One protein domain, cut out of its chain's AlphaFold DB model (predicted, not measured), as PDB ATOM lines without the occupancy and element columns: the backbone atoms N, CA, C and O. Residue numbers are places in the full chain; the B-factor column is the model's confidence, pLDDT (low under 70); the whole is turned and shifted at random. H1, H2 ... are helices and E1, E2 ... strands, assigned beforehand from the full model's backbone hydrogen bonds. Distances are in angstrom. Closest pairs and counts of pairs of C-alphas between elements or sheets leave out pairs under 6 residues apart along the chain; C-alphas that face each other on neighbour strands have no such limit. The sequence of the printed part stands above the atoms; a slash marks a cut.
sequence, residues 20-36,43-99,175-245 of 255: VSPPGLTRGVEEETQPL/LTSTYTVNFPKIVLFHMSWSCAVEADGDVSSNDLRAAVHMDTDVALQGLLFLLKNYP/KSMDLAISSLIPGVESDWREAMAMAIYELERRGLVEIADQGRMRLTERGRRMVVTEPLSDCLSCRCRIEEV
ATOM      1  N   VAL A  20     -37.157 -21.185 -28.120       93.44
ATOM      2  CA  VAL A  20     -35.882 -20.973 -28.828       93.44
ATOM      3  C   VAL A  20     -36.083 -20.198 -30.132       93.44
ATOM      4  O   VAL A  20     -35.273 -19.335 -30.470       93.44
ATOM      5  N   SER A  21     -37.164 -20.471 -30.865       93.62
ATOM      6  CA  SER A  21     -37.444 -19.836 -32.157       93.62
ATOM      7  C   SER A  21     -38.925 -19.459 -32.294       93.62
ATOM      8  O   SER A  21     -39.637 -20.042 -33.123       93.62
ATOM      9  N   PRO A  22     -39.416 -18.474 -31.519       94.88
ATOM     10  CA  PRO A  22     -40.837 -18.164 -31.479       94.88
ATOM     11  C   PRO A  22     -41.245 -17.447 -32.775       94.88
ATOM     12  O   PRO A  22     -40.750 -16.344 -33.051       94.88
ATOM     13  N   PRO A  23     -42.136 -18.043 -33.597       91.88
ATOM     14  CA  PRO A  23     -42.487 -17.490 -34.899       91.88
ATOM     15  C   PRO A  23     -43.051 -16.081 -34.762       91.88
ATOM     16  O   PRO A  23     -44.019 -15.857 -34.043       91.88
ATOM     17  N   GLY A  24     -42.430 -15.118 -35.442       92.81
ATOM     18  CA  GLY A  24     -42.890 -13.733 -35.414       92.81
ATOM     19  C   GLY A  24     -42.687 -13.007 -34.080       92.81
ATOM     20  O   GLY A  24     -43.098 -11.853 -33.997       92.81
ATOM     21  N   LEU A  25     -42.005 -13.592 -33.087       96.50
ATOM     22  CA  LEU A  25     -41.691 -12.948 -31.795       96.50
ATOM     23  C   LEU A  25     -40.181 -12.838 -31.526       96.50
ATOM     24  O   LEU A  25     -39.754 -12.547 -30.411       96.50
ATOM     25  N   THR A  26     -39.376 -13.056 -32.565       96.25
ATOM     26  CA  THR A  26     -37.968 -12.657 -32.598       96.25
ATOM     27  C   THR A  26     -37.820 -11.444 -33.512       96.25
ATOM     28  O   THR A  26     -38.445 -11.389 -34.579       96.25
ATOM     29  N   ARG A  27     -37.027 -10.452 -33.108       95.50
ATOM     30  CA  ARG A  27     -36.735  -9.253 -33.911       95.50
ATOM     31  C   ARG A  27     -35.238  -9.025 -33.976       95.50
ATOM     32  O   ARG A  27     -34.577  -9.069 -32.948       95.50
ATOM     33  N   GLY A  28     -34.734  -8.785 -35.182       95.69
ATOM     34  CA  GLY A  28     -33.375  -8.316 -35.423       95.69
ATOM     35  C   GLY A  28     -33.400  -6.842 -35.812       95.69
ATOM     36  O   GLY A  28     -34.219  -6.455 -36.644       95.69
ATOM     37  N   VAL A  29     -32.517  -6.040 -35.229       97.38
ATOM     38  CA  VAL A  29     -32.314  -4.630 -35.579       97.38
ATOM     39  C   VAL A  29     -30.859  -4.447 -35.970       97.38
ATOM     40  O   VAL A  29     -29.965  -4.714 -35.170       97.38
ATOM     41  N   GLU A  30     -30.627  -4.025 -37.210       97.12
ATOM     42  CA  GLU A  30     -29.301  -3.629 -37.679       97.12
ATOM     43  C   GLU A  30     -29.047  -2.164 -37.293       97.12
ATOM     44  O   GLU A  30     -29.777  -1.249 -37.695       97.12
ATOM     45  N   GLU A  31     -28.024  -1.950 -36.473       95.62
ATOM     46  CA  GLU A  31     -27.596  -0.636 -36.002       95.62
ATOM     47  C   GLU A  31     -26.838   0.130 -37.096       95.62
ATOM     48  O   GLU A  31     -26.689  -0.326 -38.228       95.62
ATOM     49  N   GLU A  32     -26.421   1.358 -36.806       92.56
ATOM     50  CA  GLU A  32     -25.573   2.110 -37.734       92.56
ATOM     51  C   GLU A  32     -24.171   1.504 -37.844       92.56
ATOM     52  O   GLU A  32     -23.603   1.016 -36.864       92.56
ATOM     53  N   THR A  33     -23.606   1.569 -39.049       92.19
ATOM     54  CA  THR A  33     -22.224   1.170 -39.300       92.19
ATOM     55  C   THR A  33     -21.268   2.167 -38.653       92.19
ATOM     56  O   THR A  33     -21.331   3.363 -38.932       92.19
ATOM     57  N   GLN A  34     -20.361   1.668 -37.817       89.38
ATOM     58  CA  GLN A  34     -19.360   2.462 -37.111       89.38
ATOM     59  C   GLN A  34     -17.958   2.160 -37.657       89.38
ATOM     60  O   GLN A  34     -17.605   0.985 -37.796       89.38
ATOM     61  N   PRO A  35     -17.129   3.173 -37.951       86.69
ATOM     62  CA  PRO A  35     -15.737   2.943 -38.311       86.69
ATOM     63  C   PRO A  35     -14.947   2.448 -37.096       86.69
ATOM     64  O   PRO A  35     -15.103   2.962 -35.987       86.69
ATOM     65  N   LEU A  36     -14.067   1.472 -37.306       83.19
ATOM     66  CA  LEU A  36     -13.114   1.042 -36.293       83.19
ATOM     67  C   LEU A  36     -11.903   1.984 -36.315       83.19
ATOM     68  O   LEU A  36     -11.211   2.102 -37.329       83.19
ATOM     69  N   LEU A  43     -17.801  -1.681 -38.663       91.00
ATOM     70  CA  LEU A  43     -18.548  -2.582 -37.799       91.00
ATOM     71  C   LEU A  43     -20.033  -2.277 -37.904       91.00
ATOM     72  O   LEU A  43     -20.457  -1.154 -37.635       91.00
ATOM     73  N   THR A  44     -20.833  -3.291 -38.201       94.25
ATOM     74  CA  THR A  44     -22.294  -3.191 -38.167       94.25
ATOM     75  C   THR A  44     -22.818  -4.198 -37.159       94.25
ATOM     76  O   THR A  44     -22.617  -5.406 -37.306       94.25
ATOM     77  N   SER A  45     -23.457  -3.710 -36.097       94.38
ATOM     78  CA  SER A  45     -24.041  -4.574 -35.070       94.38
ATOM     79  C   SER A  45     -25.499  -4.900 -35.388       94.38
ATOM     80  O   SER A  45     -26.237  -4.079 -35.922       94.38
ATOM     81  N   THR A  46     -25.915  -6.125 -35.087       96.50
ATOM     82  CA  THR A  46     -27.298  -6.580 -35.208       96.50
ATOM     83  C   THR A  46     -27.751  -7.142 -33.874       96.50
ATOM     84  O   THR A  46     -27.280  -8.204 -33.451       96.50
ATOM     85  N   TYR A  47     -28.682  -6.446 -33.231       96.38
ATOM     86  CA  TYR A  47     -29.268  -6.857 -31.962       96.38
ATOM     87  C   TYR A  47     -30.490  -7.721 -32.232       96.38
ATOM     88  O   TYR A  47     -31.377  -7.340 -32.990       96.38
ATOM     89  N   THR A  48     -30.519  -8.908 -31.635       96.44
ATOM     90  CA  THR A  48     -31.623  -9.859 -31.759       96.44
ATOM     91  C   THR A  48     -32.309 -10.019 -30.412       96.44
ATOM     92  O   THR A  48     -31.663 -10.362 -29.423       96.44
ATOM     93  N   VAL A  49     -33.619  -9.790 -30.395       97.31
ATOM     94  CA  VAL A  49     -34.483  -9.863 -29.214       97.31
ATOM     95  C   VAL A  49     -35.455 -11.028 -29.366       97.31
ATOM     96  O   VAL A  49     -36.133 -11.128 -30.390       97.31
ATOM     97  N   ASN A  50     -35.561 -11.869 -28.340       98.12
ATOM     98  CA  ASN A  50     -36.562 -12.930 -28.214       98.12
ATOM     99  C   ASN A  50     -37.582 -12.539 -27.130       98.12
ATOM    100  O   ASN A  50     -37.305 -12.654 -25.935       98.12
ATOM    101  N   PHE A  51     -38.763 -12.056 -27.536       98.19
ATOM    102  CA  PHE A  51     -39.737 -11.468 -26.605       98.19
ATOM    103  C   PHE A  51     -40.242 -12.440 -25.522       98.19
ATOM    104  O   PHE A  51     -40.242 -12.050 -24.355       98.19
ATOM    105  N   PRO A  52     -40.619 -13.700 -25.829       98.12
ATOM    106  CA  PRO A  52     -40.994 -14.657 -24.790       98.12
ATOM    107  C   PRO A  52     -39.905 -14.871 -23.735       98.12
ATOM    108  O   PRO A  52     -40.198 -14.870 -22.538       98.12
ATOM    109  N   LYS A  53     -38.639 -14.995 -24.157       97.88
ATOM    110  CA  LYS A  53     -37.526 -15.136 -23.210       97.88
ATOM    111  C   LYS A  53     -37.307 -13.874 -22.384       97.88
ATOM    112  O   LYS A  53     -37.001 -14.003 -21.207       97.88
ATOM    113  N   ILE A  54     -37.508 -12.679 -22.949       97.38
ATOM    114  CA  ILE A  54     -37.451 -11.417 -22.191       97.38
ATOM    115  C   ILE A  54     -38.472 -11.432 -21.047       97.38
ATOM    116  O   ILE A  54     -38.108 -11.160 -19.905       97.38
ATOM    117  N   VAL A  55     -39.726 -11.803 -21.321       97.31
ATOM    118  CA  VAL A  55     -40.777 -11.886 -20.288       97.31
ATOM    119  C   VAL A  55     -40.376 -12.873 -19.191       97.31
ATOM    120  O   VAL A  55     -40.374 -12.517 -18.014       97.31
ATOM    121  N   LEU A  56     -39.981 -14.096 -19.563       96.88
ATOM    122  CA  LEU A  56     -39.571 -15.116 -18.595       96.88
ATOM    123  C   LEU A  56     -38.329 -14.696 -17.800       96.88
ATOM    124  O   LEU A  56     -38.258 -14.975 -16.603       96.88
ATOM    125  N   PHE A  57     -37.372 -14.014 -18.432       94.88
ATOM    126  CA  PHE A  57     -36.160 -13.514 -17.786       94.88
ATOM    127  C   PHE A  57     -36.520 -12.499 -16.700       94.88
ATOM    128  O   PHE A  57     -36.114 -12.654 -15.548       94.88
ATOM    129  N   HIS A  58     -37.352 -11.508 -17.036       93.25
ATOM    130  CA  HIS A  58     -37.789 -10.485 -16.083       93.25
ATOM    131  C   HIS A  58     -38.661 -11.044 -14.973       93.25
ATOM    132  O   HIS A  58     -38.509 -10.630 -13.825       93.25
ATOM    133  N   MET A  59     -39.536 -12.006 -15.273       93.88
ATOM    134  CA  MET A  59     -40.313 -12.685 -14.236       93.88
ATOM    135  C   MET A  59     -39.399 -13.446 -13.278       93.88
ATOM    136  O   MET A  59     -39.526 -13.289 -12.069       93.88
ATOM    137  N   SER A  60     -38.450 -14.221 -13.807       91.81
ATOM    138  CA  SER A  60     -37.514 -15.012 -12.998       91.81
ATOM    139  C   SER A  60     -36.653 -14.122 -12.103       91.81
ATOM    140  O   SER A  60     -36.477 -14.418 -10.924       91.81
ATOM    141  N   TRP A  61     -36.177 -12.995 -12.636       88.19
ATOM    142  CA  TRP A  61     -35.425 -12.018 -11.857       88.19
ATOM    143  C   TRP A  61     -36.290 -11.330 -10.792       88.19
ATOM    144  O   TRP A  61     -35.885 -11.250  -9.634       88.19
ATOM    145  N   SER A  62     -37.502 -10.900 -11.149       89.19
ATOM    146  CA  SER A  62     -38.449 -10.287 -10.205       89.19
ATOM    147  C   SER A  62     -38.803 -11.228  -9.052       89.19
ATOM    148  O   SER A  62     -38.889 -10.788  -7.908       89.19
ATOM    149  N   CYS A  63     -38.949 -12.527  -9.324       87.25
ATOM    150  CA  CYS A  63     -39.180 -13.535  -8.291       87.25
ATOM    151  C   CYS A  63     -38.028 -13.590  -7.278       87.25
ATOM    152  O   CYS A  63     -38.279 -13.576  -6.075       87.25
ATOM    153  N   ALA A  64     -36.777 -13.585  -7.752       80.44
ATOM    154  CA  ALA A  64     -35.598 -13.608  -6.885       80.44
ATOM    155  C   ALA A  64     -35.469 -12.341  -6.017       80.44
ATOM    156  O   ALA A  64     -34.953 -12.400  -4.904       80.44
ATOM    157  N   VAL A  65     -35.945 -11.190  -6.505       79.19
ATOM    158  CA  VAL A  65     -35.956  -9.933  -5.735       79.19
ATOM    159  C   VAL A  65     -37.038  -9.946  -4.648       79.19
ATOM    160  O   VAL A  65     -36.785  -9.493  -3.534       79.19
ATOM    161  N   GLU A  66     -38.225 -10.477  -4.948       71.81
ATOM    162  CA  GLU A  66     -39.365 -10.543  -4.015       71.81
ATOM    163  C   GLU A  66     -39.179 -11.594  -2.901       71.81
ATOM    164  O   GLU A  66     -39.739 -11.446  -1.817       71.81
ATOM    165  N   ALA A  67     -38.379 -12.641  -3.129       60.69
ATOM    166  CA  ALA A  67     -38.157 -13.751  -2.193       60.69
ATOM    167  C   ALA A  67     -37.140 -13.450  -1.059       60.69
ATOM    168  O   ALA A  67     -36.316 -14.296  -0.734       60.69
ATOM    169  N   ASP A  68     -37.204 -12.270  -0.427       53.38
ATOM    170  CA  ASP A  68     -36.311 -11.799   0.663       53.38
ATOM    171  C   ASP A  68     -34.896 -11.327   0.251       53.38
ATOM    172  O   ASP A  68     -33.987 -11.242   1.079       53.38
ATOM    173  N   GLY A  69     -34.689 -10.925  -1.009       49.25
ATOM    174  CA  GLY A  69     -33.450 -10.249  -1.433       49.25
ATOM    175  C   GLY A  69     -32.190 -11.125  -1.432       49.25
ATOM    176  O   GLY A  69     -31.097 -10.631  -1.721       49.25
ATOM    177  N   ASP A  70     -32.330 -12.422  -1.155       46.34
ATOM    178  CA  ASP A  70     -31.288 -13.413  -1.385       46.34
ATOM    179  C   ASP A  70     -31.392 -13.903  -2.834       46.34
ATOM    180  O   ASP A  70     -32.089 -14.869  -3.154       46.34
ATOM    181  N   VAL A  71     -30.680 -13.204  -3.724       51.12
ATOM    182  CA  VAL A  71     -30.582 -13.478  -5.174       51.12
ATOM    183  C   VAL A  71     -30.093 -14.914  -5.459       51.12
ATOM    184  O   VAL A  71     -30.181 -15.388  -6.588       51.12
ATOM    185  N   SER A  72     -29.596 -15.631  -4.440       47.16
ATOM    186  CA  SER A  72     -29.201 -17.039  -4.530       47.16
ATOM    187  C   SER A  72     -30.369 -18.032  -4.416       47.16
ATOM    188  O   SER A  72     -30.205 -19.207  -4.760       47.16
ATOM    189  N   SER A  73     -31.552 -17.590  -3.975       51.62
ATOM    190  CA  SER A  73     -32.744 -18.433  -3.961       51.62
ATOM    191  C   SER A  73     -33.402 -18.410  -5.345       51.62
ATOM    192  O   SER A  73     -34.012 -17.434  -5.768       51.62
ATOM    193  N   ASN A  74     -33.289 -19.519  -6.080       62.88
ATOM    194  CA  ASN A  74     -34.030 -19.754  -7.327       62.88
ATOM    195  C   ASN A  74     -35.540 -19.968  -7.055       62.88
ATOM    196  O   ASN A  74     -36.156 -20.880  -7.616       62.88
ATOM    197  N   ASP A  75     -36.147 -19.201  -6.143       76.25
ATOM    198  CA  ASP A  75     -37.564 -19.339  -5.820       76.25
ATOM    199  C   ASP A  75     -38.426 -18.653  -6.882       76.25
ATOM    200  O   ASP A  75     -38.715 -17.463  -6.840       76.25
ATOM    201  N   LEU A  76     -38.861 -19.447  -7.856       86.12
ATOM    202  CA  LEU A  76     -39.705 -19.021  -8.970       86.12
ATOM    203  C   LEU A  76     -41.215 -19.072  -8.650       86.12
ATOM    204  O   LEU A  76     -42.041 -19.143  -9.565       86.12
ATOM    205  N   ARG A  77     -41.608 -19.139  -7.370       85.75
ATOM    206  CA  ARG A  77     -43.022 -19.284  -6.962       85.75
ATOM    207  C   ARG A  77     -43.734 -17.961  -6.706       85.75
ATOM    208  O   ARG A  77     -44.965 -17.957  -6.658       85.75
ATOM    209  N   ALA A  78     -42.990 -16.875  -6.519       87.62
ATOM    210  CA  ALA A  78     -43.571 -15.569  -6.251       87.62
ATOM    211  C   ALA A  78     -44.474 -15.117  -7.412       87.62
ATOM    212  O   ALA A  78     -44.167 -15.317  -8.588       87.62
ATOM    213  N   ALA A  79     -45.607 -14.497  -7.081       91.75
ATOM    214  CA  ALA A  79     -46.389 -13.761  -8.064       91.75
ATOM    215  C   ALA A  79     -45.742 -12.389  -8.258       91.75
ATOM    216  O   ALA A  79     -45.485 -11.687  -7.282       91.75
ATOM    217  N   VAL A  80     -45.518 -11.964  -9.494       92.44
ATOM    218  CA  VAL A  80     -44.814 -10.725  -9.847       92.44
ATOM    219  C   VAL A  80     -45.691  -9.846 -10.723       92.44
ATOM    220  O   VAL A  80     -46.562 -10.331 -11.444       92.44
ATOM    221  N   HIS A  81     -45.499  -8.534 -10.642       92.12
ATOM    222  CA  HIS A  81     -46.139  -7.638 -11.592       92.12
ATOM    223  C   HIS A  81     -45.442  -7.792 -12.946       92.12
ATOM    224  O   HIS A  81     -44.244  -7.549 -13.059       92.12
ATOM    225  N   MET A  82     -46.184  -8.257 -13.947       94.62
ATOM    226  CA  MET A  82     -45.685  -8.434 -15.301       94.62
ATOM    227  C   MET A  82     -46.805  -8.096 -16.272       94.62
ATOM    228  O   MET A  82     -47.820  -8.784 -16.325       94.62
ATOM    229  N   ASP A  83     -46.613  -7.021 -17.015       94.38
ATOM    230  CA  ASP A  83     -47.443  -6.632 -18.140       94.38
ATOM    231  C   ASP A  83     -46.543  -6.174 -19.295       94.38
ATOM    232  O   ASP A  83     -45.311  -6.225 -19.213       94.38
ATOM    233  N   THR A  84     -47.157  -5.747 -20.396       95.62
ATOM    234  CA  THR A  84     -46.427  -5.294 -21.581       95.62
ATOM    235  C   THR A  84     -45.474  -4.137 -21.276       95.62
ATOM    236  O   THR A  84     -44.370  -4.116 -21.817       95.62
ATOM    237  N   ASP A  85     -45.859  -3.190 -20.415       95.81
ATOM    238  CA  ASP A  85     -45.030  -2.023 -20.099       95.81
ATOM    239  C   ASP A  85     -43.828  -2.428 -19.251       95.81
ATOM    240  O   ASP A  85     -42.704  -2.036 -19.561       95.81
ATOM    241  N   VAL A  86     -44.038  -3.276 -18.242       95.38
ATOM    242  CA  VAL A  86     -42.956  -3.830 -17.416       95.38
ATOM    243  C   VAL A  86     -41.972  -4.625 -18.271       95.38
ATOM    244  O   VAL A  86     -40.761  -4.425 -18.168       95.38
ATOM    245  N   ALA A  87     -42.464  -5.489 -19.161       96.38
ATOM    246  CA  ALA A  87     -41.605  -6.290 -20.027       96.38
ATOM    247  C   ALA A  87     -40.805  -5.421 -21.018       96.38
ATOM    248  O   ALA A  87     -39.618  -5.669 -21.244       96.38
ATOM    249  N   LEU A  88     -41.419  -4.376 -21.585       97.25
ATOM    250  CA  LEU A  88     -40.742  -3.418 -22.469       97.25
ATOM    251  C   LEU A  88     -39.713  -2.560 -21.722       97.25
ATOM    252  O   LEU A  88     -38.619  -2.332 -22.238       97.25
ATOM    253  N   GLN A  89     -40.016  -2.114 -20.502       96.62
ATOM    254  CA  GLN A  89     -39.048  -1.423 -19.643       96.62
ATOM    255  C   GLN A  89     -37.865  -2.329 -19.313       96.62
ATOM    256  O   GLN A  89     -36.714  -1.895 -19.362       96.62
ATOM    257  N   GLY A  90     -38.139  -3.601 -19.039       95.31
ATOM    258  CA  GLY A  90     -37.117  -4.609 -18.841       95.31
ATOM    259  C   GLY A  90     -36.234  -4.816 -20.079       95.31
ATOM    260  O   GLY A  90     -35.013  -4.911 -19.961       95.31
ATOM    261  N   LEU A  91     -36.820  -4.860 -21.278       96.94
ATOM    262  CA  LEU A  91     -36.066  -4.905 -22.535       96.94
ATOM    263  C   LEU A  91     -35.183  -3.663 -22.708       96.94
ATOM    264  O   LEU A  91     -33.999  -3.790 -23.013       96.94
ATOM    265  N   LEU A  92     -35.734  -2.471 -22.467       96.62
ATOM    266  CA  LEU A  92     -34.984  -1.217 -22.528       96.62
ATOM    267  C   LEU A  92     -33.817  -1.215 -21.531       96.62
ATOM    268  O   LEU A  92     -32.723  -0.768 -21.870       96.62
ATOM    269  N   PHE A  93     -34.026  -1.739 -20.324       94.00
ATOM    270  CA  PHE A  93     -32.964  -1.897 -19.334       94.00
ATOM    271  C   PHE A  93     -31.828  -2.787 -19.856       94.00
ATOM    272  O   PHE A  93     -30.663  -2.413 -19.726       94.00
ATOM    273  N   LEU A  94     -32.145  -3.926 -20.481       94.25
ATOM    274  CA  LEU A  94     -31.135  -4.813 -21.068       94.25
ATOM    275  C   LEU A  94     -30.383  -4.130 -22.218       94.25
ATOM    276  O   LEU A  94     -29.155  -4.126 -22.215       94.25
ATOM    277  N   LEU A  95     -31.089  -3.482 -23.146       95.19
ATOM    278  CA  LEU A  95     -30.470  -2.756 -24.264       95.19
ATOM    279  C   LEU A  95     -29.513  -1.655 -23.789       95.19
ATOM    280  O   LEU A  95     -28.422  -1.514 -24.332       95.19
ATOM    281  N   LYS A  96     -29.887  -0.920 -22.736       92.25
ATOM    282  CA  LYS A  96     -29.038   0.121 -22.137       92.25
ATOM    283  C   LYS A  96     -27.785  -0.418 -21.466       92.25
ATOM    284  O   LYS A  96     -26.821   0.320 -21.337       92.25
ATOM    285  N   ASN A  97     -27.812  -1.657 -20.979       90.75
ATOM    286  CA  ASN A  97     -26.744  -2.203 -20.145       90.75
ATOM    287  C   ASN A  97     -25.824  -3.170 -20.883       90.75
ATOM    288  O   ASN A  97     -24.725  -3.419 -20.400       90.75
ATOM    289  N   TYR A  98     -26.230  -3.703 -22.030       92.06
ATOM    290  CA  TYR A  98     -25.433  -4.652 -22.798       92.06
ATOM    291  C   TYR A  98     -25.100  -4.059 -24.171       92.06
ATOM    292  O   TYR A  98     -25.750  -4.395 -25.155       92.06
ATOM    293  N   PRO A  99     -24.122  -3.144 -24.258       92.62
ATOM    294  CA  PRO A  99     -23.636  -2.654 -25.539       92.62
ATOM    295  C   PRO A  99     -22.700  -3.671 -26.213       92.62
ATOM    296  O   PRO A  99     -22.244  -4.647 -25.607       92.62
ATOM    297  N   LYS A 175     -30.668   2.531 -32.242       96.06
ATOM    298  CA  LYS A 175     -31.934   2.276 -32.952       96.06
ATOM    299  C   LYS A 175     -32.830   1.326 -32.168       96.06
ATOM    300  O   LYS A 175     -34.034   1.554 -32.067       96.06
ATOM    301  N   SER A 176     -32.266   0.260 -31.600       96.38
ATOM    302  CA  SER A 176     -33.045  -0.678 -30.783       96.38
ATOM    303  C   SER A 176     -33.604  -0.010 -29.524       96.38
ATOM    304  O   SER A 176     -34.740  -0.289 -29.136       96.38
ATOM    305  N   MET A 177     -32.836   0.882 -28.887       96.12
ATOM    306  CA  MET A 177     -33.304   1.663 -27.740       96.12
ATOM    307  C   MET A 177     -34.444   2.603 -28.132       96.12
ATOM    308  O   MET A 177     -35.452   2.631 -27.429       96.12
ATOM    309  N   ASP A 178     -34.340   3.304 -29.259       95.75
ATOM    310  CA  ASP A 178     -35.399   4.192 -29.755       95.75
ATOM    311  C   ASP A 178     -36.696   3.429 -30.061       95.75
ATOM    312  O   ASP A 178     -37.794   3.882 -29.715       95.75
ATOM    313  N   LEU A 179     -36.593   2.230 -30.643       96.19
ATOM    314  CA  LEU A 179     -37.740   1.338 -30.846       96.19
ATOM    315  C   LEU A 179     -38.364   0.907 -29.511       96.19
ATOM    316  O   LEU A 179     -39.584   0.957 -29.352       96.19
ATOM    317  N   ALA A 180     -37.558   0.535 -28.515       96.12
ATOM    318  CA  ALA A 180     -38.071   0.180 -27.192       96.12
ATOM    319  C   ALA A 180     -38.732   1.377 -26.478       96.12
ATOM    320  O   ALA A 180     -39.809   1.230 -25.900       96.12
ATOM    321  N   ILE A 181     -38.129   2.569 -26.549       96.38
ATOM    322  CA  ILE A 181     -38.646   3.806 -25.941       96.38
ATOM    323  C   ILE A 181     -39.965   4.218 -26.591       96.38
ATOM    324  O   ILE A 181     -40.939   4.482 -25.888       96.38
ATOM    325  N   SER A 182     -40.026   4.248 -27.924       96.31
ATOM    326  CA  SER A 182     -41.253   4.604 -28.648       96.31
ATOM    327  C   SER A 182     -42.412   3.653 -28.334       96.31
ATOM    328  O   SER A 182     -43.549   4.095 -28.196       96.31
ATOM    329  N   SER A 183     -42.122   2.370 -28.102       96.69
ATOM    330  CA  SER A 183     -43.110   1.342 -27.732       96.69
ATOM    331  C   SER A 183     -43.755   1.536 -26.355       96.69
ATOM    332  O   SER A 183     -44.803   0.944 -26.070       96.69
ATOM    333  N   LEU A 184     -43.135   2.349 -25.497       95.94
ATOM    334  CA  LEU A 184     -43.654   2.722 -24.179       95.94
ATOM    335  C   LEU A 184     -44.561   3.960 -24.229       95.94
ATOM    336  O   LEU A 184     -45.180   4.289 -23.221       95.94
ATOM    337  N   ILE A 185     -44.657   4.656 -25.369       94.56
ATOM    338  CA  ILE A 185     -45.491   5.855 -25.501       94.56
ATOM    339  C   ILE A 185     -46.957   5.431 -25.702       94.56
ATOM    340  O   ILE A 185     -47.280   4.791 -26.706       94.56
ATOM    341  N   PRO A 186     -47.882   5.795 -24.793       89.94
ATOM    342  CA  PRO A 186     -49.283   5.411 -24.926       89.94
ATOM    343  C   PRO A 186     -49.921   5.961 -26.207       89.94
ATOM    344  O   PRO A 186     -49.782   7.140 -26.527       89.94
ATOM    345  N   GLY A 187     -50.674   5.112 -26.910       86.88
ATOM    346  CA  GLY A 187     -51.402   5.487 -28.128       86.88
ATOM    347  C   GLY A 187     -50.557   5.522 -29.405       86.88
ATOM    348  O   GLY A 187     -51.104   5.824 -30.462       86.88
ATOM    349  N   VAL A 188     -49.262   5.203 -29.330       91.38
ATOM    350  CA  VAL A 188     -48.404   5.011 -30.506       91.38
ATOM    351  C   VAL A 188     -48.483   3.551 -30.950       91.38
ATOM    352  O   VAL A 188     -48.301   2.640 -30.142       91.38
ATOM    353  N   GLU A 189     -48.769   3.330 -32.233       91.50
ATOM    354  CA  GLU A 189     -48.698   1.998 -32.841       91.50
ATOM    355  C   GLU A 189     -47.244   1.508 -32.827       91.50
ATOM    356  O   GLU A 189     -46.331   2.223 -33.245       91.50
ATOM    357  N   SER A 190     -47.019   0.302 -32.304       95.38
ATOM    358  CA  SER A 190     -45.684  -0.281 -32.189       95.38
ATOM    359  C   SER A 190     -45.725  -1.797 -32.337       95.38
ATOM    360  O   SER A 190     -46.270  -2.509 -31.489       95.38
ATOM    361  N   ASP A 191     -45.014  -2.291 -33.350       94.50
ATOM    362  CA  ASP A 191     -44.797  -3.718 -33.589       94.50
ATOM    363  C   ASP A 191     -44.148  -4.425 -32.390       94.50
ATOM    364  O   ASP A 191     -44.386  -5.609 -32.153       94.50
ATOM    365  N   TRP A 192     -43.297  -3.726 -31.634       96.25
ATOM    366  CA  TRP A 192     -42.622  -4.283 -30.459       96.25
ATOM    367  C   TRP A 192     -43.579  -4.407 -29.283       96.25
ATOM    368  O   TRP A 192     -43.550  -5.412 -28.575       96.25
ATOM    369  N   ARG A 193     -44.457  -3.417 -29.095       96.81
ATOM    370  CA  ARG A 193     -45.515  -3.480 -28.085       96.81
ATOM    371  C   ARG A 193     -46.482  -4.617 -28.385       96.81
ATOM    372  O   ARG A 193     -46.800  -5.394 -27.486       96.81
ATOM    373  N   GLU A 194     -46.910  -4.739 -29.636       96.62
ATOM    374  CA  GLU A 194     -47.786  -5.823 -30.083       96.62
ATOM    375  C   GLU A 194     -47.120  -7.193 -29.937       96.62
ATOM    376  O   GLU A 194     -47.722  -8.111 -29.383       96.62
ATOM    377  N   ALA A 195     -45.859  -7.331 -30.356       97.12
ATOM    378  CA  ALA A 195     -45.112  -8.577 -30.209       97.12
ATOM    379  C   ALA A 195     -44.887  -8.948 -28.735       97.12
ATOM    380  O   ALA A 195     -45.004 -10.120 -28.382       97.12
ATOM    381  N   MET A 196     -44.615  -7.976 -27.862       97.75
ATOM    382  CA  MET A 196     -44.472  -8.221 -26.427       97.75
ATOM    383  C   MET A 196     -45.799  -8.665 -25.797       97.75
ATOM    384  O   MET A 196     -45.834  -9.656 -25.069       97.75
ATOM    385  N   ALA A 197     -46.905  -7.993 -26.124       97.06
ATOM    386  CA  ALA A 197     -48.234  -8.391 -25.663       97.06
ATOM    387  C   ALA A 197     -48.604  -9.802 -26.156       97.06
ATOM    388  O   ALA A 197     -49.096 -10.625 -25.384       97.06
ATOM    389  N   MET A 198     -48.307 -10.108 -27.423       98.06
ATOM    390  CA  MET A 198     -48.502 -11.437 -28.004       98.06
ATOM    391  C   MET A 198     -47.629 -12.494 -27.321       98.06
ATOM    392  O   MET A 198     -48.089 -13.608 -27.091       98.06
ATOM    393  N   ALA A 199     -46.389 -12.161 -26.959       98.12
ATOM    394  CA  ALA A 199     -45.509 -13.067 -26.230       98.12
ATOM    395  C   ALA A 199     -46.082 -13.426 -24.853       98.12
ATOM    396  O   ALA A 199     -46.136 -14.606 -24.517       98.12
ATOM    397  N   ILE A 200     -46.565 -12.439 -24.090       97.75
ATOM    398  CA  ILE A 200     -47.220 -12.671 -22.792       97.75
ATOM    399  C   ILE A 200     -48.464 -13.552 -22.970       97.75
ATOM    400  O   ILE A 200     -48.616 -14.550 -22.264       97.75
ATOM    401  N   TYR A 201     -49.310 -13.233 -23.952       97.56
ATOM    402  CA  TYR A 201     -50.503 -14.019 -24.267       97.56
ATOM    403  C   TYR A 201     -50.169 -15.474 -24.623       97.56
ATOM    404  O   TYR A 201     -50.796 -16.403 -24.119       97.56
ATOM    405  N   GLU A 202     -49.160 -15.701 -25.463       98.06
ATOM    406  CA  GLU A 202     -48.746 -17.049 -25.854       98.06
ATOM    407  C   GLU A 202     -48.131 -17.835 -24.690       98.06
ATOM    408  O   GLU A 202     -48.380 -19.036 -24.573       98.06
ATOM    409  N   LEU A 203     -47.380 -17.178 -23.798       98.25
ATOM    410  CA  LEU A 203     -46.871 -17.797 -22.570       98.25
ATOM    411  C   LEU A 203     -48.019 -18.266 -21.660       98.25
ATOM    412  O   LEU A 203     -47.938 -19.356 -21.087       98.25
ATOM    413  N   GLU A 204     -49.086 -17.471 -21.541       97.44
ATOM    414  CA  GLU A 204     -50.292 -17.838 -20.789       97.44
ATOM    415  C   GLU A 204     -51.046 -18.981 -21.479       97.44
ATOM    416  O   GLU A 204     -51.367 -19.991 -20.852       97.44
ATOM    417  N   ARG A 205     -51.262 -18.882 -22.797       97.19
ATOM    418  CA  ARG A 205     -51.954 -19.903 -23.604       97.19
ATOM    419  C   ARG A 205     -51.264 -21.267 -23.536       97.19
ATOM    420  O   ARG A 205     -51.934 -22.297 -23.561       97.19
ATOM    421  N   ARG A 206     -49.932 -21.278 -23.457       96.38
ATOM    422  CA  ARG A 206     -49.101 -22.485 -23.292       96.38
ATOM    423  C   ARG A 206     -49.040 -22.986 -21.849       96.38
ATOM    424  O   ARG A 206     -48.453 -24.032 -21.584       96.38
ATOM    425  N   GLY A 207     -49.642 -22.261 -20.906       96.94
ATOM    426  CA  GLY A 207     -49.646 -22.610 -19.492       96.94
ATOM    427  C   GLY A 207     -48.257 -22.554 -18.865       96.94
ATOM    428  O   GLY A 207     -47.986 -23.320 -17.942       96.94
ATOM    429  N   LEU A 208     -47.360 -21.698 -19.365       97.31
ATOM    430  CA  LEU A 208     -46.048 -21.440 -18.753       97.31
ATOM    431  C   LEU A 208     -46.154 -20.362 -17.671       97.31
ATOM    432  O   LEU A 208     -45.473 -20.419 -16.647       97.31
ATOM    433  N   VAL A 209     -47.065 -19.417 -17.859       97.19
ATOM    434  CA  VAL A 209     -47.438 -18.412 -16.863       97.19
ATOM    435  C   VAL A 209     -48.944 -18.443 -16.656       97.19
ATOM    436  O   VAL A 209     -49.687 -18.943 -17.497       97.19
ATOM    437  N   GLU A 210     -49.398 -17.916 -15.530       96.06
ATOM    438  CA  GLU A 210     -50.820 -17.744 -15.245       96.06
ATOM    439  C   GLU A 210     -51.054 -16.471 -14.432       96.06
ATOM    440  O   GLU A 210     -50.174 -16.013 -13.692       96.06
ATOM    441  N   ILE A 211     -52.253 -15.906 -14.563       94.06
ATOM    442  CA  ILE A 211     -52.685 -14.765 -13.760       94.06
ATOM    443  C   ILE A 211     -52.945 -15.246 -12.327       94.06
ATOM    444  O   ILE A 211     -53.727 -16.165 -12.082       94.06
ATOM    445  N   ALA A 212     -52.263 -14.616 -11.380       89.62
ATOM    446  CA  ALA A 212     -52.429 -14.788  -9.948       89.62
ATOM    447  C   ALA A 212     -53.339 -13.685  -9.371       89.62
ATOM    448  O   ALA A 212     -53.995 -12.928 -10.092       89.62
ATOM    449  N   ASP A 213     -53.382 -13.579  -8.044       82.12
ATOM    450  CA  ASP A 213     -54.185 -12.564  -7.370       82.12
ATOM    451  C   ASP A 213     -53.759 -11.137  -7.758       82.12
ATOM    452  O   ASP A 213     -52.584 -10.844  -7.993       82.12
ATOM    453  N   GLN A 214     -54.741 -10.230  -7.794       81.69
ATOM    454  CA  GLN A 214     -54.548  -8.795  -8.055       81.69
ATOM    455  C   GLN A 214     -53.924  -8.461  -9.425       81.69
ATOM    456  O   GLN A 214     -53.321  -7.404  -9.584       81.69
ATOM    457  N   GLY A 215     -54.069  -9.342 -10.423       79.56
ATOM    458  CA  GLY A 215     -53.544  -9.104 -11.774       79.56
ATOM    459  C   GLY A 215     -52.026  -9.261 -11.889       79.56
ATOM    460  O   GLY A 215     -51.446  -8.874 -12.900       79.56
ATOM    461  N   ARG A 216     -51.369  -9.825 -10.868       91.44
ATOM    462  CA  ARG A 216     -49.973 -10.274 -10.957       91.44
ATOM    463  C   ARG A 216     -49.907 -11.558 -11.783       91.44
ATOM    464  O   ARG A 216     -50.896 -12.277 -11.895       91.44
ATOM    465  N   MET A 217     -48.742 -11.878 -12.325       93.81
ATOM    466  CA  MET A 217     -48.492 -13.140 -13.019       93.81
ATOM    467  C   MET A 217     -47.587 -14.029 -12.177       93.81
ATOM    468  O   MET A 217     -46.734 -13.544 -11.437       93.81
ATOM    469  N   ARG A 218     -47.733 -15.344 -12.299       94.81
ATOM    470  CA  ARG A 218     -46.806 -16.311 -11.703       94.81
ATOM    471  C   ARG A 218     -46.407 -17.361 -12.727       94.81
ATOM    472  O   ARG A 218     -47.173 -17.669 -13.638       94.81
ATOM    473  N   LEU A 219     -45.221 -17.933 -12.554       95.94
ATOM    474  CA  LEU A 219     -44.813 -19.110 -13.316       95.94
ATOM    475  C   LEU A 219     -45.646 -20.312 -12.854       95.94
ATOM    476  O   LEU A 219     -45.798 -20.553 -11.651       95.94
ATOM    477  N   THR A 220     -46.167 -21.093 -13.798       96.06
ATOM    478  CA  THR A 220     -46.764 -22.397 -13.479       96.06
ATOM    479  C   THR A 220     -45.658 -23.399 -13.136       96.06
ATOM    480  O   THR A 220     -44.470 -23.117 -13.287       96.06
ATOM    481  N   GLU A 221     -46.013 -24.613 -12.705       94.56
ATOM    482  CA  GLU A 221     -45.005 -25.672 -12.533       94.56
ATOM    483  C   GLU A 221     -44.261 -25.980 -13.838       94.56
ATOM    484  O   GLU A 221     -43.042 -26.146 -13.849       94.56
ATOM    485  N   ARG A 222     -44.990 -25.978 -14.955       94.75
ATOM    486  CA  ARG A 222     -44.425 -26.171 -16.289       94.75
ATOM    487  C   ARG A 222     -43.497 -25.019 -16.680       94.75
ATOM    488  O   ARG A 222     -42.400 -25.273 -17.166       94.75
ATOM    489  N   GLY A 223     -43.898 -23.777 -16.405       95.44
ATOM    490  CA  GLY A 223     -43.069 -22.592 -16.629       95.44
ATOM    491  C   GLY A 223     -41.779 -22.608 -15.826       95.44
ATOM    492  O   GLY A 223     -40.713 -22.376 -16.384       95.44
ATOM    493  N   ARG A 224     -41.841 -22.964 -14.538       94.25
ATOM    494  CA  ARG A 224     -40.641 -23.101 -13.696       94.25
ATOM    495  C   ARG A 224     -39.662 -24.120 -14.261       94.25
ATOM    496  O   ARG A 224     -38.477 -23.826 -14.371       94.25
ATOM    497  N   ARG A 225     -40.154 -25.298 -14.657       93.12
ATOM    498  CA  ARG A 225     -39.316 -26.323 -15.296       93.12
ATOM    499  C   ARG A 225     -38.703 -25.818 -16.603       93.12
ATOM    500  O   ARG A 225     -37.527 -26.071 -16.837       93.12
ATOM    501  N   MET A 226     -39.461 -25.072 -17.411       94.00
ATOM    502  CA  MET A 226     -38.953 -24.464 -18.646       94.00
ATOM    503  C   MET A 226     -37.808 -23.480 -18.375       94.00
ATOM    504  O   MET A 226     -36.759 -23.603 -18.993       94.00
ATOM    505  N   VAL A 227     -37.974 -22.565 -17.414       92.50
ATOM    506  CA  VAL A 227     -36.940 -21.588 -17.015       92.50
ATOM    507  C   VAL A 227     -35.652 -22.265 -16.536       92.50
ATOM    508  O   VAL A 227     -34.564 -21.761 -16.782       92.50
ATOM    509  N   VAL A 228     -35.766 -23.402 -15.842       89.44
ATOM    510  CA  VAL A 228     -34.599 -24.175 -15.383       89.44
ATOM    511  C   VAL A 228     -33.913 -24.908 -16.540       89.44
ATOM    512  O   VAL A 228     -32.698 -25.069 -16.520       89.44
ATOM    513  N   THR A 229     -34.686 -25.352 -17.530       89.50
ATOM    514  CA  THR A 229     -34.186 -26.155 -18.654       89.50
ATOM    515  C   THR A 229     -33.524 -25.287 -19.727       89.50
ATOM    516  O   THR A 229     -32.491 -25.666 -20.270       89.50
ATOM    517  N   GLU A 230     -34.113 -24.132 -20.045       90.56
ATOM    518  CA  GLU A 230     -33.657 -23.262 -21.127       90.56
ATOM    519  C   GLU A 230     -32.981 -22.000 -20.578       90.56
ATOM    520  O   GLU A 230     -33.629 -21.232 -19.859       90.56
ATOM    521  N   PRO A 231     -31.714 -21.716 -20.939       89.25
ATOM    522  CA  PRO A 231     -31.099 -20.448 -20.583       89.25
ATOM    523  C   PRO A 231     -31.915 -19.287 -21.158       89.25
ATOM    524  O   PRO A 231     -32.216 -19.231 -22.347       89.25
ATOM    525  N   LEU A 232     -32.254 -18.334 -20.291       91.94
ATOM    526  CA  LEU A 232     -32.970 -17.116 -20.677       91.94
ATOM    527  C   LEU A 232     -32.027 -15.947 -20.980       91.94
ATOM    528  O   LEU A 232     -32.463 -14.906 -21.463       91.94
ATOM    529  N   SER A 233     -30.735 -16.084 -20.677       86.44
ATOM    530  CA  SER A 233     -29.737 -15.021 -20.845       86.44
ATOM    531  C   SER A 233     -29.468 -14.655 -22.306       86.44
ATOM    532  O   SER A 233     -28.938 -13.585 -22.575       86.44
ATOM    533  N   ASP A 234     -29.835 -15.519 -23.249       90.06
ATOM    534  CA  ASP A 234     -29.777 -15.270 -24.692       90.06
ATOM    535  C   ASP A 234     -31.050 -14.583 -25.231       90.06
ATOM    536  O   ASP A 234     -31.218 -14.448 -26.444       90.06
ATOM    537  N   CYS A 235     -31.946 -14.117 -24.346       94.81
ATOM    538  CA  CYS A 235     -33.117 -13.312 -24.708       94.81
ATOM    539  C   CYS A 235     -32.761 -12.038 -25.490       94.81
ATOM    540  O   CYS A 235     -33.576 -11.548 -26.278       94.81
ATOM    541  N   LEU A 236     -31.547 -11.527 -25.285       95.56
ATOM    542  CA  LEU A 236     -30.921 -10.463 -26.047       95.56
ATOM    543  C   LEU A 236     -29.538 -10.948 -26.490       95.56
ATOM    544  O   LEU A 236     -28.739 -11.403 -25.675       95.56
ATOM    545  N   SER A 237     -29.241 -10.835 -27.778       93.62
ATOM    546  CA  SER A 237     -27.920 -11.156 -28.323       93.62
ATOM    547  C   SER A 237     -27.493 -10.127 -29.355       93.62
ATOM    548  O   SER A 237     -28.328  -9.467 -29.974       93.62
ATOM    549  N   CYS A 238     -26.186 -10.004 -29.562       94.31
ATOM    550  CA  CYS A 238     -25.618  -9.131 -30.577       94.31
ATOM    551  C   CYS A 238     -24.689  -9.927 -31.493       94.31
ATOM    552  O   CYS A 238     -23.827 -10.677 -31.033       94.31
ATOM    553  N   ARG A 239     -24.846  -9.739 -32.802       93.19
ATOM    554  CA  ARG A 239     -23.879 -10.175 -33.819       93.19
ATOM    555  C   ARG A 239     -23.221  -8.946 -34.423       93.19
ATOM    556  O   ARG A 239     -23.867  -7.916 -34.551       93.19
ATOM    557  N   CYS A 240     -21.950  -9.045 -34.790       92.25
ATOM    558  CA  CYS A 240     -21.227  -7.950 -35.427       92.25
ATOM    559  C   CYS A 240     -20.681  -8.419 -36.775       92.25
ATOM    560  O   CYS A 240     -19.981  -9.430 -36.842       92.25
ATOM    561  N   ARG A 241     -21.037  -7.701 -37.842       93.00
ATOM    562  CA  ARG A 241     -20.426  -7.828 -39.165       93.00
ATOM    563  C   ARG A 241     -19.241  -6.870 -39.239       93.00
ATOM    564  O   ARG A 241     -19.364  -5.723 -38.819       93.00
ATOM    565  N   ILE A 242     -18.120  -7.358 -39.765       90.69
ATOM    566  CA  ILE A 242     -16.890  -6.586 -39.965       90.69
ATOM    567  C   ILE A 242     -16.610  -6.534 -41.463       90.69
ATOM    568  O   ILE A 242     -16.564  -7.581 -42.110       90.69
ATOM    569  N   GLU A 243     -16.431  -5.335 -42.001       90.88
ATOM    570  CA  GLU A 243     -16.202  -5.098 -43.429       90.88
ATOM    571  C   GLU A 243     -14.936  -4.260 -43.612       90.88
ATOM    572  O   GLU A 243     -14.728  -3.291 -42.887       90.88
ATOM    573  N   GLU A 244     -14.074  -4.638 -44.555       88.25
ATOM    574  CA  GLU A 244     -12.902  -3.845 -44.934       88.25
ATOM    575  C   GLU A 244     -13.299  -2.842 -46.016       88.25
ATOM    576  O   GLU A 244     -13.810  -3.215 -47.077       88.25
ATOM    577  N   VAL A 245     -13.067  -1.562 -45.752       82.38
ATOM    578  CA  VAL A 245     -13.289  -0.492 -46.717       82.38
ATOM    579  C   VAL A 245     -12.065  -0.420 -47.612       82.38
ATOM    580  O   VAL A 245     -11.056   0.199 -47.283       82.38
TER     581      VAL A 245
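This is residues 20 to 36, 43 to 99 and 175 to 245 of the 255 residues of an uncharacterized protein of Methanomassiliicoccales archaeon (UniProt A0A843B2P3). A long antiparallel sheet of three strands, E1, E2 and E5, lies toward one end of an elongated body, and a cluster of crossed helices, H1, H2 and H4, meets in the middle. H3 runs beside H2, while the small hairpin E3 and E4, with H5 next to it, lies toward the opposite end. The 145 printed residues hold five named helices and five named strands, in the order E1 E2 H1 H2 H3 H4 E3 E4 H5 E5; the class is mixed, helices and strands, and the sheet order is E1 - E2 - E5. The whole is compact, with a radius of gyration of the C-alphas of 16.2 A, but only just elongated in outline, spanning 56 by 37 by 27 A.

In the sheet, E2, residues 43 to 50, is the inner strand, antiparallel to E1, residues 26 to 30, and to E5, residues 236 to 244. N 29 and O 47 are 2.8 A apart, and N 46 and O 239 are 2.8 A apart, both within hydrogen-bond range. The hub is H2, residues 84 to 97, which only grazes the sheet with its residues 91 to 95. H2 touches H3, residues 175 to 182, at a shallow tilt of 32 degrees, only just short of steep, opposite ways; the closest C-alphas, of Leu 92 and Ala 180, are 5.8 A apart. With residues 87 to 91 alone H2 touches residues 54 to 58 of H1, residues 51 to 66, about perpendicular at 89 degrees; the closest C-alphas, of Val 55 and Ala 87, are 5.7 A apart. H4, residues 191 to 205, touches H1 at a steep tilt of 69 degrees, only just short of about perpendicular, the same way; H1 does so with residues 51 to 55 alone, and the closest C-alphas, of Pro 52 and Ala 199, are 5.0 A apart. E3, residues 209 to 211, and E4, residues 217 to 219, form a hairpin, with N 210 and O 218 at 2.9 A, within hydrogen-bond range. H5, residues 221 to 229, is close to but not clearly touching H1 and is not on the sheet of E1, E2 and E5. In H1, H2, H3, H4 and H5 every O i to N i+4 pair is within hydrogen-bond range.

E1 begins at C-alpha 26 (-37.968, -12.657, -32.598). From first to last C-alpha, E2 measures 22.9 A, H1 22.6 A, H2 20.0 A and H4 20.3 A. E5 measures 26.9 A and ends at C-alpha 244 (-12.902, -3.845, -44.934).

The two C-alphas farthest apart, of Asp 213 and Val 245, are 58.0 A apart. Residues 37 to 42 and 100 to 174 are not printed; the C-alphas across these cuts are 6.7 A apart for 36 and 43, and 12.2 A for 99 and 175. The link from H1 to H2, residues 67 to 83, is long. The mean pLDDT of the printed part is 91.0, and residues 67 to 74 are under 70.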